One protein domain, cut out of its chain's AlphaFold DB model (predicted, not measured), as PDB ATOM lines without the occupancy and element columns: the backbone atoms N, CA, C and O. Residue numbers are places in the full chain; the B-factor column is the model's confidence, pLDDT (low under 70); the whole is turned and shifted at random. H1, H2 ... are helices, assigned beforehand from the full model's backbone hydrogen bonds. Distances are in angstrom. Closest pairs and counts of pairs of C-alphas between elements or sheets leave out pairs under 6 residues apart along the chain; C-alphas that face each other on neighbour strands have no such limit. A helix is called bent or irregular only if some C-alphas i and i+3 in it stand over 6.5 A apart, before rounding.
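What this domain is: This is residues 128 to 237 of the 325 residues of an uncharacterized protein of Absidia repens (UniProt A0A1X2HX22). Picture a loose head and a long arm: the head holds H1, H2 and H3 with the loops round them, and the arm, in which residues 203 to 221 stick out free, leads through H4 to H5 at the far tip. In the head, H1 lies beside H2, running opposite ways to it, and H3 is near H2. The 110 printed residues have five named helices, in the order H1, H2, H3, H4, H5, and no named strand; the class is all helix, though under half of the residues, 50, are in named elements. The whole is extended, with a radius of gyration of the C-alphas of 23.4 A, and spans 74 by 28 by 18 A, the arm making the length.

How they stand to each other: Begin at the longest helix, H2, residues 146 to 159. Now look for H1, residues 135 to 140, which is close to H2 but not clearly touching it: the closest C-alphas of the two, those of Phe 137 and Leu 149, are 7.9 A apart. The two stand at a shallow tilt of 26 degrees and run opposite ways. H3, residues 171 to 176, is near H2, with 5 pairs of C-alphas within 10 A and the closest 8.3 A apart. Farther out, H4, residues 211 to 223, touches no helix. H5, residues 227 to 237, is apart from H4, although a tight link of 3 residues joins them. In H2, H3 and H4 every backbone O i to N i+4 pair is within hydrogen-bond range; in H1 0 of 2 are, beside 2 of 3 O i to N i+3 pairs, and in H5 5 of 7.

Where its parts are: Find C-alpha 146 at (6.779, 20.589, -18.056); from there H2 runs 19.9 A to C-alpha 159. H1 begins at C-alpha 135, at (8.683, 8.755, -28.962), and measures 9.9 A; it is irregular, with C-alphas 136 and 139 7.4 A apart. H3 measures 7.6 A. H4 runs 17.8 A from C-alpha 211 to C-alpha 223. H5 measures 15.8 A and ends at C-alpha 237, at (35.763, 36.015, 14.486); it is irregular, with C-alphas 228 and 231 7.1 A apart.

The domain as a whole: The C-alphas farthest apart, those of Asn 161 and Asp 228, are 73.7 A apart. The printed part has no cut. The links H2 to H3, of 11 residues, and H3 to H4, of 34, are long. Look at the B-factor column: the mean pLDDT of the printed part is 75.3, and residues 200 to 219 and 221 to 237 are under 70.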
ATOM      1  N   PRO A 128       2.347  17.410 -21.041       78.56
ATOM      2  CA  PRO A 128       1.999  18.304 -22.131       78.56
ATOM      3  C   PRO A 128       1.536  17.490 -23.352       78.56
ATOM      4  O   PRO A 128       2.315  16.743 -23.942       78.56
ATOM      5  N   ILE A 129       0.277  17.671 -23.770       75.62
ATOM      6  CA  ILE A 129      -0.370  16.902 -24.860       75.62
ATOM      7  C   ILE A 129       0.457  16.902 -26.157       75.62
ATOM      8  O   ILE A 129       0.442  15.935 -26.915       75.62
ATOM      9  N   ALA A 130       1.163  18.001 -26.433       75.75
ATOM     10  CA  ALA A 130       1.988  18.138 -27.629       75.75
ATOM     11  C   ALA A 130       3.249  17.255 -27.600       75.75
ATOM     12  O   ALA A 130       3.696  16.833 -28.658       75.75
ATOM     13  N   VAL A 131       3.790  16.978 -26.412       79.25
ATOM     14  CA  VAL A 131       5.025  16.203 -26.213       79.25
ATOM     15  C   VAL A 131       4.732  14.704 -26.177       79.25
ATOM     16  O   VAL A 131       5.498  13.926 -26.725       79.25
ATOM     17  N   TYR A 132       3.581  14.313 -25.621       75.44
ATOM     18  CA  TYR A 132       3.157  12.914 -25.464       75.44
ATOM     19  C   TYR A 132       3.147  12.088 -26.765       75.44
ATOM     20  O   TYR A 132       3.191  10.867 -26.729       75.44
ATOM     21  N   LYS A 133       3.055  12.739 -27.928       79.56
ATOM     22  CA  LYS A 133       2.969  12.058 -29.229       79.56
ATOM     23  C   LYS A 133       4.322  11.660 -29.817       79.56
ATOM     24  O   LYS A 133       4.342  10.996 -30.845       79.56
ATOM     25  N   GLU A 134       5.419  12.127 -29.237       85.38
ATOM     26  CA  GLU A 134       6.755  11.983 -29.803       85.38
ATOM     27  C   GLU A 134       7.565  10.981 -28.974       85.38
ATOM     28  O   GLU A 134       7.851  11.227 -27.802       85.38
ATOM     29  N   GLU A 135       7.973   9.878 -29.604       85.44
ATOM     30  CA  GLU A 135       8.683   8.755 -28.962       85.44
ATOM     31  C   GLU A 135       9.997   9.190 -28.290       85.44
ATOM     32  O   GLU A 135      10.333   8.726 -27.206       85.44
ATOM     33  N   ILE A 136      10.701  10.177 -28.858       88.38
ATOM     34  CA  ILE A 136      11.971  10.700 -28.316       88.38
ATOM     35  C   ILE A 136      11.848  11.301 -26.901       88.38
ATOM     36  O   ILE A 136      12.855  11.505 -26.227       88.38
ATOM     37  N   PHE A 137      10.632  11.628 -26.450       88.88
ATOM     38  CA  PHE A 137      10.391  12.189 -25.119       88.88
ATOM     39  C   PHE A 137       9.823  11.178 -24.123       88.88
ATOM     40  O   PHE A 137       9.657  11.545 -22.960       88.88
ATOM     41  N   GLU A 138       9.537   9.941 -24.540       85.75
ATOM     42  CA  GLU A 138       8.859   8.937 -23.712       85.75
ATOM     43  C   GLU A 138       9.587   8.701 -22.386       85.75
ATOM     44  O   GLU A 138       8.991   8.825 -21.315       85.75
ATOM     45  N   ASP A 139      10.908   8.537 -22.448       85.19
ATOM     46  CA  ASP A 139      11.752   8.301 -21.276       85.19
ATOM     47  C   ASP A 139      11.916   9.514 -20.350       85.19
ATOM     48  O   ASP A 139      12.361   9.363 -19.205       85.19
ATOM     49  N   LEU A 140      11.561  10.713 -20.816       87.12
ATOM     50  CA  LEU A 140      11.682  11.972 -20.076       87.12
ATOM     51  C   LEU A 140      10.370  12.395 -19.403       87.12
ATOM     52  O   LEU A 140      10.381  13.222 -18.479       87.12
ATOM     53  N   MET A 141       9.240  11.850 -19.860       85.81
ATOM     54  CA  MET A 141       7.920  12.157 -19.320       85.81
ATOM     55  C   MET A 141       7.830  11.767 -17.841       85.81
ATOM     56  O   MET A 141       8.271  10.701 -17.422       85.81
ATOM     57  N   GLY A 142       7.303  12.677 -17.020       81.75
ATOM     58  CA  GLY A 142       7.173  12.475 -15.573       81.75
ATOM     59  C   GLY A 142       8.493  12.546 -14.794       81.75
ATOM     60  O   GLY A 142       8.475  12.517 -13.567       81.75
ATOM     61  N   LYS A 143       9.637  12.687 -15.477       86.62
ATOM     62  CA  LYS A 143      10.962  12.878 -14.859       86.62
ATOM     63  C   LYS A 143      11.451  14.317 -14.990       86.62
ATOM     64  O   LYS A 143      12.083  14.828 -14.068       86.62
ATOM     65  N   LEU A 144      11.137  14.984 -16.100       87.44
ATOM     66  CA  LEU A 144      11.468  16.388 -16.350       87.44
ATOM     67  C   LEU A 144      10.275  17.319 -16.172       87.44
ATOM     68  O   LEU A 144       9.139  16.967 -16.483       87.44
ATOM     69  N   SER A 145      10.560  18.551 -15.747       88.31
ATOM     70  CA  SER A 145       9.541  19.592 -15.611       88.31
ATOM     71  C   SER A 145       8.839  19.874 -16.935       88.31
ATOM     72  O   SER A 145       9.442  19.836 -18.016       88.31
ATOM     73  N   HIS A 146       7.563  20.259 -16.860       87.44
ATOM     74  CA  HIS A 146       6.779  20.589 -18.056       87.44
ATOM     75  C   HIS A 146       7.391  21.731 -18.859       87.44
ATOM     76  O   HIS A 146       7.313  21.752 -20.090       87.44
ATOM     77  N   SER A 147       8.024  22.679 -18.164       85.56
ATOM     78  CA  SER A 147       8.722  23.798 -18.792       85.56
ATOM     79  C   SER A 147       9.891  23.315 -19.650       85.56
ATOM     80  O   SER A 147      10.020  23.764 -20.788       85.56
ATOM     81  N   ALA A 148      10.718  22.399 -19.135       88.50
ATOM     82  CA  ALA A 148      11.838  21.837 -19.886       88.50
ATOM     83  C   ALA A 148      11.349  21.060 -21.111       88.50
ATOM     84  O   ALA A 148      11.806  21.322 -22.224       88.50
ATOM     85  N   LEU A 149      10.359  20.179 -20.922       89.62
ATOM     86  CA  LEU A 149       9.762  19.387 -22.001       89.62
ATOM     87  C   LEU A 149       9.181  20.278 -23.106       89.62
ATOM     88  O   LEU A 149       9.432  20.056 -24.287       89.62
ATOM     89  N   THR A 150       8.464  21.341 -22.735       88.94
ATOM     90  CA  THR A 150       7.889  22.288 -23.701       88.94
ATOM     91  C   THR A 150       8.975  23.040 -24.475       88.94
ATOM     92  O   THR A 150       8.854  23.232 -25.686       88.94
ATOM     93  N   MET A 151      10.043  23.473 -23.799       88.81
ATOM     94  CA  MET A 151      11.172  24.150 -24.448       88.81
ATOM     95  C   MET A 151      11.893  23.220 -25.429       88.81
ATOM     96  O   MET A 151      12.114  23.613 -26.574       88.81
ATOM     97  N   LEU A 152      12.195  21.987 -25.013       90.38
ATOM     98  CA  LEU A 152      12.836  20.985 -25.866       90.38
ATOM     99  C   LEU A 152      11.967  20.632 -27.074       90.38
ATOM    100  O   LEU A 152      12.468  20.612 -28.193       90.38
ATOM    101  N   TYR A 153      10.666  20.425 -26.879       90.88
ATOM    102  CA  TYR A 153       9.737  20.116 -27.967       90.88
ATOM    103  C   TYR A 153       9.663  21.230 -29.020       90.88
ATOM    104  O   TYR A 153       9.650  20.966 -30.224       90.88
ATOM    105  N   ASN A 154       9.666  22.495 -28.592       89.12
ATOM    106  CA  ASN A 154       9.668  23.626 -29.518       89.12
ATOM    107  C   ASN A 154      10.947  23.675 -30.370       89.12
ATOM    108  O   ASN A 154      10.878  23.969 -31.565       89.12
ATOM    109  N   GLU A 155      12.099  23.367 -29.775       90.50
ATOM    110  CA  GLU A 155      13.377  23.289 -30.487       90.50
ATOM    111  C   GLU A 155      13.435  22.052 -31.405       90.50
ATOM    112  O   GLU A 155      13.818  22.174 -32.570       90.50
ATOM    113  N   TYR A 156      12.944  20.896 -30.942       90.38
ATOM    114  CA  TYR A 156      12.797  19.662 -31.722       90.38
ATOM    115  C   TYR A 156      11.958  19.878 -32.986       90.38
ATOM    116  O   TYR A 156      12.369  19.510 -34.085       90.38
ATOM    117  N   LYS A 157      10.809  20.555 -32.873       89.44
ATOM    118  CA  LYS A 157       9.937  20.841 -34.022       89.44
ATOM    119  C   LYS A 157      10.634  21.695 -35.088       89.44
ATOM    120  O   LYS A 157      10.364  21.549 -36.279       89.44
ATOM    121  N   GLN A 158      11.525  22.591 -34.671       85.94
ATOM    122  CA  GLN A 158      12.230  23.513 -35.564       85.94
ATOM    123  C   GLN A 158      13.551  22.955 -36.111       85.94
ATOM    124  O   GLN A 158      14.119  23.543 -37.035       85.94
ATOM    125  N   GLN A 159      14.030  21.818 -35.599       85.38
ATOM    126  CA  GLN A 159      15.314  21.240 -36.007       85.38
ATOM    127  C   GLN A 159      15.357  20.902 -37.504       85.38
ATOM    128  O   GLN A 159      16.358  21.162 -38.165       85.38
ATOM    129  N   LYS A 160      14.250  20.388 -38.066       80.94
ATOM    130  CA  LYS A 160      14.181  19.930 -39.467       80.94
ATOM    131  C   LYS A 160      14.396  21.067 -40.469       80.94
ATOM    132  O   LYS A 160      14.860  20.830 -41.576       80.94
ATOM    133  N   ASN A 161      14.099  22.297 -40.055       80.44
ATOM    134  CA  ASN A 161      14.202  23.492 -40.889       80.44
ATOM    135  C   ASN A 161      15.520  24.253 -40.675       80.44
ATOM    136  O   ASN A 161      15.664  25.372 -41.162       80.44
ATOM    137  N   THR A 162      16.468  23.681 -39.927       80.56
ATOM    138  CA  THR A 162      17.659  24.393 -39.462       80.56
ATOM    139  C   THR A 162      18.934  23.612 -39.782       80.56
ATOM    140  O   THR A 162      18.988  22.392 -39.644       80.56
ATOM    141  N   LYS A 163      19.995  24.312 -40.202       83.31
ATOM    142  CA  LYS A 163      21.310  23.693 -40.427       83.31
ATOM    143  C   LYS A 163      21.924  23.263 -39.093       83.31
ATOM    144  O   LYS A 163      21.957  24.050 -38.149       83.31
ATOM    145  N   LYS A 164      22.446  22.036 -39.025       83.38
ATOM    146  CA  LYS A 164      23.126  21.538 -37.823       83.38
ATOM    147  C   LYS A 164      24.408  22.335 -37.553       83.38
ATOM    148  O   LYS A 164      25.158  22.641 -38.477       83.38
ATOM    149  N   ASN A 165      24.649  22.662 -36.288       82.12
ATOM    150  CA  ASN A 165      25.853  23.327 -35.803       82.12
ATOM    151  C   ASN A 165      26.183  22.815 -34.394       82.12
ATOM    152  O   ASN A 165      25.509  23.157 -33.419       82.12
ATOM    153  N   THR A 166      27.251  22.024 -34.298       74.75
ATOM    154  CA  THR A 166      27.743  21.412 -33.053       74.75
ATOM    155  C   THR A 166      28.167  22.452 -32.010       74.75
ATOM    156  O   THR A 166      28.004  22.240 -30.804       74.75
ATOM    157  N   HIS A 167      28.619  23.624 -32.460       75.25
ATOM    158  CA  HIS A 167      29.074  24.730 -31.622       75.25
ATOM    159  C   HIS A 167      28.021  25.844 -31.474       75.25
ATOM    160  O   HIS A 167      28.391  26.997 -31.247       75.25
ATOM    161  N   CYS A 168      26.709  25.553 -31.578       79.62
ATOM    162  CA  CYS A 168      25.715  26.615 -31.362       79.62
ATOM    163  C   CYS A 168      25.811  27.195 -29.945       79.62
ATOM    164  O   CYS A 168      25.642  26.479 -28.956       79.62
ATOM    165  N   MET A 169      25.951  28.519 -29.883       74.69
ATOM    166  CA  MET A 169      25.863  29.355 -28.681       74.69
ATOM    167  C   MET A 169      24.447  29.912 -28.483       74.69
ATOM    168  O   MET A 169      24.230  31.033 -28.040       74.69
ATOM    169  N   CYS A 170      23.454  29.118 -28.871       80.56
ATOM    170  CA  CYS A 170      22.050  29.462 -28.777       80.56
ATOM    171  C   CYS A 170      21.669  29.754 -27.318       80.56
ATOM    172  O   CYS A 170      22.038  28.998 -26.417       80.56
ATOM    173  N   MET A 171      20.834  30.776 -27.098       72.50
ATOM    174  CA  MET A 171      20.371  31.170 -25.759       72.50
ATOM    175  C   MET A 171      19.753  30.010 -24.966       72.50
ATOM    176  O   MET A 171      19.911  29.963 -23.749       72.50
ATOM    177  N   GLY A 172      19.084  29.066 -25.638       73.62
ATOM    178  CA  GLY A 172      18.536  27.863 -25.005       73.62
ATOM    179  C   GLY A 172      19.608  26.988 -24.351       73.62
ATOM    180  O   GLY A 172      19.467  26.571 -23.206       73.62
ATOM    181  N   ARG A 173      20.735  26.800 -25.036       79.00
ATOM    182  CA  ARG A 173      21.855  26.003 -24.534       79.00
ATOM    183  C   ARG A 173      22.624  26.745 -23.450       79.00
ATOM    184  O   ARG A 173      22.857  26.187 -22.388       79.00
ATOM    185  N   GLN A 174      22.966  28.009 -23.693       75.62
ATOM    186  CA  GLN A 174      23.771  28.790 -22.751       75.62
ATOM    187  C   GLN A 174      23.034  29.089 -21.443       75.62
ATOM    188  O   GLN A 174      23.603  28.918 -20.374       75.62
ATOM    189  N   ASN A 175      21.764  29.505 -21.502       73.75
ATOM    190  CA  ASN A 175      21.047  29.917 -20.291       73.75
ATOM    191  C   ASN A 175      20.334  28.766 -19.597       73.75
ATOM    192  O   ASN A 175      20.179  28.811 -18.383       73.75
ATOM    193  N   PHE A 176      19.849  27.775 -20.343       76.31
ATOM    194  CA  PHE A 176      19.017  26.718 -19.772       76.31
ATOM    195  C   PHE A 176      19.721  25.364 -19.726       76.31
ATOM    196  O   PHE A 176      19.207  24.469 -19.067       76.31
ATOM    197  N   GLY A 177      20.875  25.202 -20.382       82.44
ATOM    198  CA  GLY A 177      21.555  23.905 -20.475       82.44
ATOM    199  C   GLY A 177      20.740  22.851 -21.220       82.44
ATOM    200  O   GLY A 177      20.938  21.664 -20.997       82.44
ATOM    201  N   LEU A 178      19.793  23.276 -22.061       88.06
ATOM    202  CA  LEU A 178      18.947  22.395 -22.861       88.06
ATOM    203  C   LEU A 178      19.451  22.334 -24.304       88.06
ATOM    204  O   LEU A 178      20.077  23.275 -24.807       88.06
ATOM    205  N   TYR A 179      19.133  21.243 -25.000       88.94
ATOM    206  CA  TYR A 179      19.410  21.135 -26.427       88.94
ATOM    207  C   TYR A 179      18.678  22.219 -27.224       88.94
ATOM    208  O   TYR A 179      17.551  22.610 -26.926       88.94
ATOM    209  N   CYS A 180      19.345  22.703 -28.268       88.81
ATOM    210  CA  CYS A 180      18.788  23.661 -29.217       88.81
ATOM    211  C   CYS A 180      18.606  22.994 -30.580       88.81
ATOM    212  O   CYS A 180      19.297  22.023 -30.887       88.81
ATOM    213  N   ARG A 181      17.765  23.569 -31.442       88.62
ATOM    214  CA  ARG A 181      17.453  23.048 -32.785       88.62
ATOM    215  C   ARG A 181      18.668  22.766 -33.678       88.62
ATOM    216  O   ARG A 181      18.588  21.920 -34.558       88.62
ATOM    217  N   HIS A 182      19.792  23.456 -33.464       86.19
ATOM    218  CA  HIS A 182      21.020  23.272 -34.250       86.19
ATOM    219  C   HIS A 182      21.860  22.064 -33.803       86.19
ATOM    220  O   HIS A 182      22.670  21.570 -34.581       86.19
ATOM    221  N   ASN A 183      21.697  21.607 -32.561       86.94
ATOM    222  CA  ASN A 183      22.453  20.498 -31.974       86.94
ATOM    223  C   ASN A 183      21.510  19.551 -31.224       86.94
ATOM    224  O   ASN A 183      21.793  19.151 -30.099       86.94
ATOM    225  N   PHE A 184      20.345  19.285 -31.806       89.19
ATOM    226  CA  PHE A 184      19.369  18.388 -31.212       89.19
ATOM    227  C   PHE A 184      19.766  16.936 -31.540       89.19
ATOM    228  O   PHE A 184      20.043  16.649 -32.715       89.19
ATOM    229  N   PRO A 185      19.881  16.046 -30.540       87.50
ATOM    230  CA  PRO A 185      20.309  14.669 -30.758       87.50
ATOM    231  C   PRO A 185      19.181  13.819 -31.360       87.50
ATOM    232  O   PRO A 185      18.019  14.222 -31.387       87.50
ATOM    233  N   THR A 186      19.533  12.647 -31.885       84.81
ATOM    234  CA  THR A 186      18.558  11.670 -32.403       84.81
ATOM    235  C   THR A 186      17.819  10.941 -31.288       84.81
ATOM    236  O   THR A 186      16.660  10.593 -31.468       84.81
ATOM    237  N   GLU A 187      18.477  10.759 -30.147       86.38
ATOM    238  CA  GLU A 187      17.939  10.154 -28.932       86.38
ATOM    239  C   GLU A 187      18.216  11.109 -27.770       86.38
ATOM    240  O   GLU A 187      19.262  11.763 -27.741       86.38
ATOM    241  N   LEU A 188      17.269  11.237 -26.841       87.81
ATOM    242  CA  LEU A 188      17.425  12.073 -25.655       87.81
ATOM    243  C   LEU A 188      17.538  11.189 -24.419       87.81
ATOM    244  O   LEU A 188      16.577  10.518 -24.054       87.81
ATOM    245  N   SER A 189      18.681  11.254 -23.740       86.75
ATOM    246  CA  SER A 189      18.819  10.688 -22.402       86.75
ATOM    247  C   SER A 189      18.505  11.735 -21.335       86.75
ATOM    248  O   SER A 189      18.697  12.941 -21.525       86.75
ATOM    249  N   LEU A 190      18.041  11.265 -20.177       85.00
ATOM    250  CA  LEU A 190      17.876  12.102 -18.995       85.00
ATOM    251  C   LEU A 190      19.231  12.648 -18.514       85.00
ATOM    252  O   LEU A 190      19.306  13.818 -18.139       85.00
ATOM    253  N   ASP A 191      20.289  11.834 -18.592       84.50
ATOM    254  CA  ASP A 191      21.636  12.153 -18.090       84.50
ATOM    255  C   ASP A 191      22.290  13.335 -18.818       84.50
ATOM    256  O   ASP A 191      23.121  14.049 -18.256       84.50
ATOM    257  N   ASP A 192      21.874  13.583 -20.058       81.94
ATOM    258  CA  ASP A 192      22.365  14.695 -20.867       81.94
ATOM    259  C   ASP A 192      21.728  16.043 -20.486       81.94
ATOM    260  O   ASP A 192      22.165  17.111 -20.929       81.94
ATOM    261  N   ILE A 193      20.664  16.007 -19.681       85.50
ATOM    262  CA  ILE A 193      19.885  17.175 -19.289       85.50
ATOM    263  C   ILE A 193      20.271  17.577 -17.873       85.50
ATOM    264  O   ILE A 193      20.332  16.764 -16.956       85.50
ATOM    265  N   ASN A 194      20.499  18.875 -17.681       83.69
ATOM    266  CA  ASN A 194      20.878  19.408 -16.381       83.69
ATOM    267  C   ASN A 194      19.837  19.058 -15.296       83.69
ATOM    268  O   ASN A 194      18.639  19.301 -15.480       83.69
ATOM    269  N   THR A 195      20.316  18.565 -14.149       82.12
ATOM    270  CA  THR A 195      19.495  18.124 -13.005       82.12
ATOM    271  C   THR A 195      18.551  19.198 -12.473       82.12
ATOM    272  O   THR A 195      17.526  18.870 -11.880       82.12
ATOM    273  N   PHE A 196      18.840  20.478 -12.736       82.00
ATOM    274  CA  PHE A 196      17.951  21.604 -12.450       82.00
ATOM    275  C   PHE A 196      16.519  21.395 -12.970       82.00
ATOM    276  O   PHE A 196      15.567  21.898 -12.378       82.00
ATOM    277  N   TRP A 197      16.353  20.672 -14.079       86.06
ATOM    278  CA  TRP A 197      15.054  20.468 -14.722       86.06
ATOM    279  C   TRP A 197      14.281  19.247 -14.226       86.06
ATOM    280  O   TRP A 197      13.170  19.018 -14.709       86.06
ATOM    281  N   TYR A 198      14.850  18.454 -13.321       85.94
ATOM    282  CA  TYR A 198      14.247  17.201 -12.884       85.94
ATOM    283  C   TYR A 198      13.112  17.478 -11.883       85.94
ATOM    284  O   TYR A 198      13.250  18.307 -10.985       85.94
ATOM    285  N   LEU A 199      11.975  16.791 -12.037       78.88
ATOM    286  CA  LEU A 199      10.804  16.918 -11.151       78.88
ATOM    287  C   LEU A 199      11.016  16.224  -9.814       78.88
ATOM    288  O   LEU A 199      10.621  16.728  -8.763       78.88
ATOM    289  N   LYS A 200      11.695  15.082  -9.845       68.94
ATOM    290  CA  LYS A 200      12.337  14.571  -8.652       68.94
ATOM    291  C   LYS A 200      13.676  15.288  -8.546       68.94
ATOM    292  O   LYS A 200      14.552  15.076  -9.383       68.94
ATOM    293  N   SER A 201      13.897  16.039  -7.462       55.72
ATOM    294  CA  SER A 201      15.228  15.928  -6.871       55.72
ATOM    295  C   SER A 201      15.366  14.438  -6.640       55.72
ATOM    296  O   SER A 201      14.543  13.877  -5.913       55.72
ATOM    297  N   ILE A 202      16.290  13.794  -7.350       45.81
ATOM    298  CA  ILE A 202      16.672  12.411  -7.089       45.81
ATOM    299  C   ILE A 202      16.578  12.240  -5.572       45.81
ATOM    300  O   ILE A 202      17.056  13.123  -4.847       45.81
ATOM    301  N   GLU A 203      15.937  11.172  -5.105       48.78
ATOM    302  CA  GLU A 203      15.786  10.754  -3.698       48.78
ATOM    303  C   GLU A 203      17.149  10.625  -2.947       48.78
ATOM    304  O   GLU A 203      17.257   9.979  -1.921       48.78
ATOM    305  N   TYR A 204      18.200  11.273  -3.454       45.78
ATOM    306  CA  TYR A 204      19.623  11.185  -3.206       45.78
ATOM    307  C   TYR A 204      20.268  12.512  -2.754       45.78
ATOM    308  O   TYR A 204      21.381  12.490  -2.238       45.78
ATOM    309  N   ILE A 205      19.628  13.682  -2.935       44.53
ATOM    310  CA  ILE A 205      20.221  14.959  -2.461       44.53
ATOM    311  C   ILE A 205      19.813  15.265  -1.015       44.53
ATOM    312  O   ILE A 205      20.648  15.707  -0.227       44.53
ATOM    313  N   ILE A 206      18.562  14.984  -0.641       45.09
ATOM    314  CA  ILE A 206      18.084  15.203   0.734       45.09
ATOM    315  C   ILE A 206      18.760  14.221   1.708       45.09
ATOM    316  O   ILE A 206      19.066  14.604   2.829       45.09
ATOM    317  N   ASP A 207      19.132  13.024   1.245       43.16
ATOM    318  CA  ASP A 207      19.857  12.031   2.052       43.16
ATOM    319  C   ASP A 207      21.363  12.345   2.217       43.16
ATOM    320  O   ASP A 207      22.047  11.743   3.043       43.16
ATOM    321  N   LYS A 208      21.908  13.308   1.452       44.47
ATOM    322  CA  LYS A 208      23.338  13.677   1.504       44.47
ATOM    323  C   LYS A 208      23.666  14.961   2.247       44.47
ATOM    324  O   LYS A 208      24.823  15.136   2.621       44.47
ATOM    325  N   ILE A 209      22.697  15.830   2.514       51.91
ATOM    326  CA  ILE A 209      22.870  16.823   3.578       51.91
ATOM    327  C   ILE A 209      22.165  16.241   4.785       51.91
ATOM    328  O   ILE A 209      21.036  16.595   5.111       51.91
ATOM    329  N   ASN A 210      22.853  15.291   5.416       54.97
ATOM    330  CA  ASN A 210      22.464  14.782   6.712       54.97
ATOM    331  C   ASN A 210      22.610  15.950   7.697       54.97
ATOM    332  O   ASN A 210      23.675  16.192   8.261       54.97
ATOM    333  N   HIS A 211      21.550  16.755   7.800       50.75
ATOM    334  CA  HIS A 211      21.491  17.923   8.664       50.75
ATOM    335  C   HIS A 211      21.827  17.534  10.105       50.75
ATOM    336  O   HIS A 211      22.464  18.318  10.797       50.75
ATOM    337  N   GLU A 212      21.492  16.312  10.524       56.12
ATOM    338  CA  GLU A 212      21.883  15.771  11.825       56.12
ATOM    339  C   GLU A 212      23.389  15.515  11.915       56.12
ATOM    340  O   GLU A 212      23.988  15.867  12.925       56.12
ATOM    341  N   ALA A 213      24.034  15.005  10.862       60.47
ATOM    342  CA  ALA A 213      25.493  14.860  10.826       60.47
ATOM    343  C   ALA A 213      26.209  16.220  10.843       60.47
ATOM    344  O   ALA A 213      27.155  16.393  11.601       60.47
ATOM    345  N   ALA A 214      25.726  17.209  10.081       55.91
ATOM    346  CA  ALA A 214      26.296  18.558  10.080       55.91
ATOM    347  C   ALA A 214      26.090  19.272  11.430       55.91
ATOM    348  O   ALA A 214      27.000  19.924  11.935       55.91
ATOM    349  N   ILE A 215      24.911  19.130  12.049       61.75
ATOM    350  CA  ILE A 215      24.625  19.666  13.389       61.75
ATOM    351  C   ILE A 215      25.447  18.930  14.451       61.75
ATOM    352  O   ILE A 215      25.948  19.572  15.367       61.75
ATOM    353  N   SER A 216      25.637  17.616  14.321       68.12
ATOM    354  CA  SER A 216      26.482  16.831  15.222       68.12
ATOM    355  C   SER A 216      27.958  17.189  15.073       68.12
ATOM    356  O   SER A 216      28.657  17.244  16.075       68.12
ATOM    357  N   GLU A 217      28.444  17.459  13.863       68.06
ATOM    358  CA  GLU A 217      29.826  17.875  13.619       68.06
ATOM    359  C   GLU A 217      30.077  19.287  14.156       68.06
ATOM    360  O   GLU A 217      31.061  19.510  14.856       68.06
ATOM    361  N   ILE A 218      29.138  20.218  13.945       65.50
ATOM    362  CA  ILE A 218      29.172  21.548  14.570       65.50
ATOM    363  C   ILE A 218      29.082  21.429  16.097       65.50
ATOM    364  O   ILE A 218      29.815  22.113  16.802       65.50
ATOM    365  N   GLY A 219      28.226  20.551  16.620       66.50
ATOM    366  CA  GLY A 219      28.103  20.277  18.052       66.50
ATOM    367  C   GLY A 219      29.400  19.738  18.655       66.50
ATOM    368  O   GLY A 219      29.851  20.253  19.673       66.50
ATOM    369  N   ASN A 220      30.049  18.785  17.984       72.12
ATOM    370  CA  ASN A 220      31.342  18.226  18.382       72.12
ATOM    371  C   ASN A 220      32.461  19.276  18.310       72.12
ATOM    372  O   ASN A 220      33.286  19.357  19.217       72.12
ATOM    373  N   LEU A 221      32.466  20.121  17.272       63.69
ATOM    374  CA  LEU A 221      33.397  21.246  17.151       63.69
ATOM    375  C   LEU A 221      33.198  22.254  18.288       63.69
ATOM    376  O   LEU A 221      34.177  22.701  18.876       63.69
ATOM    377  N   LEU A 222      31.953  22.560  18.656       60.72
ATOM    378  CA  LEU A 222      31.641  23.447  19.780       60.72
ATOM    379  C   LEU A 222      31.985  22.824  21.142       60.72
ATOM    380  O   LEU A 222      32.392  23.552  22.039       60.72
ATOM    381  N   GLN A 223      31.871  21.502  21.295       64.19
ATOM    382  CA  GLN A 223      32.284  20.772  22.504       64.19
ATOM    383  C   GLN A 223      33.803  20.628  22.641       64.19
ATOM    384  O   GLN A 223      34.300  20.475  23.752       64.19
ATOM    385  N   SER A 224      34.537  20.675  21.528       65.31
ATOM    386  CA  SER A 224      36.004  20.631  21.521       65.31
ATOM    387  C   SER A 224      36.667  21.960  21.897       65.31
ATOM    388  O   SER A 224      37.876  21.996  22.118       65.31
ATOM    389  N   ILE A 225      35.891  23.044  21.977       61.81
ATOM    390  CA  ILE A 225      36.371  24.359  22.398       61.81
ATOM    391  C   ILE A 225      36.255  24.428  23.923       61.81
ATOM    392  O   ILE A 225      35.152  24.424  24.469       61.81
ATOM    393  N   HIS A 226      37.395  24.482  24.611       63.09
ATOM    394  CA  HIS A 226      37.432  24.727  26.051       63.09
ATOM    395  C   HIS A 226      36.905  26.139  26.359       63.09
ATOM    396  O   HIS A 226      37.137  27.073  25.591       63.09
ATOM    397  N   GLU A 227      36.197  26.311  27.484       60.47
ATOM    398  CA  GLU A 227      35.626  27.610  27.901       60.47
ATOM    399  C   GLU A 227      36.675  28.738  27.945       60.47
ATOM    400  O   GLU A 227      36.338  29.896  27.692       60.47
ATOM    401  N   ASP A 228      37.941  28.384  28.175       62.91
ATOM    402  CA  ASP A 228      39.082  29.299  28.219       62.91
ATOM    403  C   ASP A 228      39.443  29.904  26.843       62.91
ATOM    404  O   ASP A 228      39.950  31.021  26.782       62.91
ATOM    405  N   ASP A 229      39.117  29.224  25.735       62.88
ATOM    406  CA  ASP A 229      39.442  29.654  24.362       62.88
ATOM    407  C   ASP A 229      38.311  30.466  23.703       62.88
ATOM    408  O   ASP A 229      38.482  31.082  22.644       62.88
ATOM    409  N   LEU A 230      37.126  30.483  24.321       60.53
ATOM    410  CA  LEU A 230      35.933  31.157  23.804       60.53
ATOM    411  C   LEU A 230      36.124  32.679  23.608       60.53
ATOM    412  O   LEU A 230      35.692  33.196  22.571       60.53
ATOM    413  N   PRO A 231      36.775  33.419  24.533       61.03
ATOM    414  CA  PRO A 231      37.024  34.851  24.367       61.03
ATOM    415  C   PRO A 231      37.927  35.148  23.165       61.03
ATOM    416  O   PRO A 231      37.633  36.053  22.378       61.03
ATOM    417  N   ASP A 232      38.978  34.355  22.967       62.91
ATOM    418  CA  ASP A 232      39.931  34.531  21.869       62.91
ATOM    419  C   ASP A 232      39.302  34.185  20.517       62.91
ATOM    420  O   ASP A 232      39.504  34.891  19.525       62.91
ATOM    421  N   LEU A 233      38.455  33.156  20.479       60.66
ATOM    422  CA  LEU A 233      37.754  32.726  19.273       60.66
ATOM    423  C   LEU A 233      36.685  33.747  18.843       60.66
ATOM    424  O   LEU A 233      36.599  34.101  17.664       60.66
ATOM    425  N   VAL A 234      35.937  34.308  19.799       63.75
ATOM    426  CA  VAL A 234      34.987  35.410  19.557       63.75
ATOM    427  C   VAL A 234      35.710  36.675  19.093       63.75
ATOM    428  O   VAL A 234      35.224  37.365  18.190       63.75
ATOM    429  N   THR A 235      36.885  36.966  19.654       68.88
ATOM    430  CA  THR A 235      37.710  38.116  19.258       68.88
ATOM    431  C   THR A 235      38.259  37.935  17.843       68.88
ATOM    432  O   THR A 235      38.177  38.851  17.024       68.88
ATOM    433  N   LYS A 236      38.724  36.730  17.498       68.12
ATOM    434  CA  LYS A 236      39.212  36.383  16.158       68.12
ATOM    435  C   LYS A 236      38.110  36.470  15.102       68.12
ATOM    436  O   LYS A 236      38.308  37.111  14.072       68.12
ATOM    437  N   ILE A 237      36.929  35.916  15.379       61.06
ATOM    438  CA  ILE A 237      35.763  36.015  14.486       61.06
ATOM    439  C   ILE A 237      35.312  37.474  14.347       61.06
ATOM    440  O   ILE A 237      35.052  37.939  13.239       61.06
TER     441      ILE A 237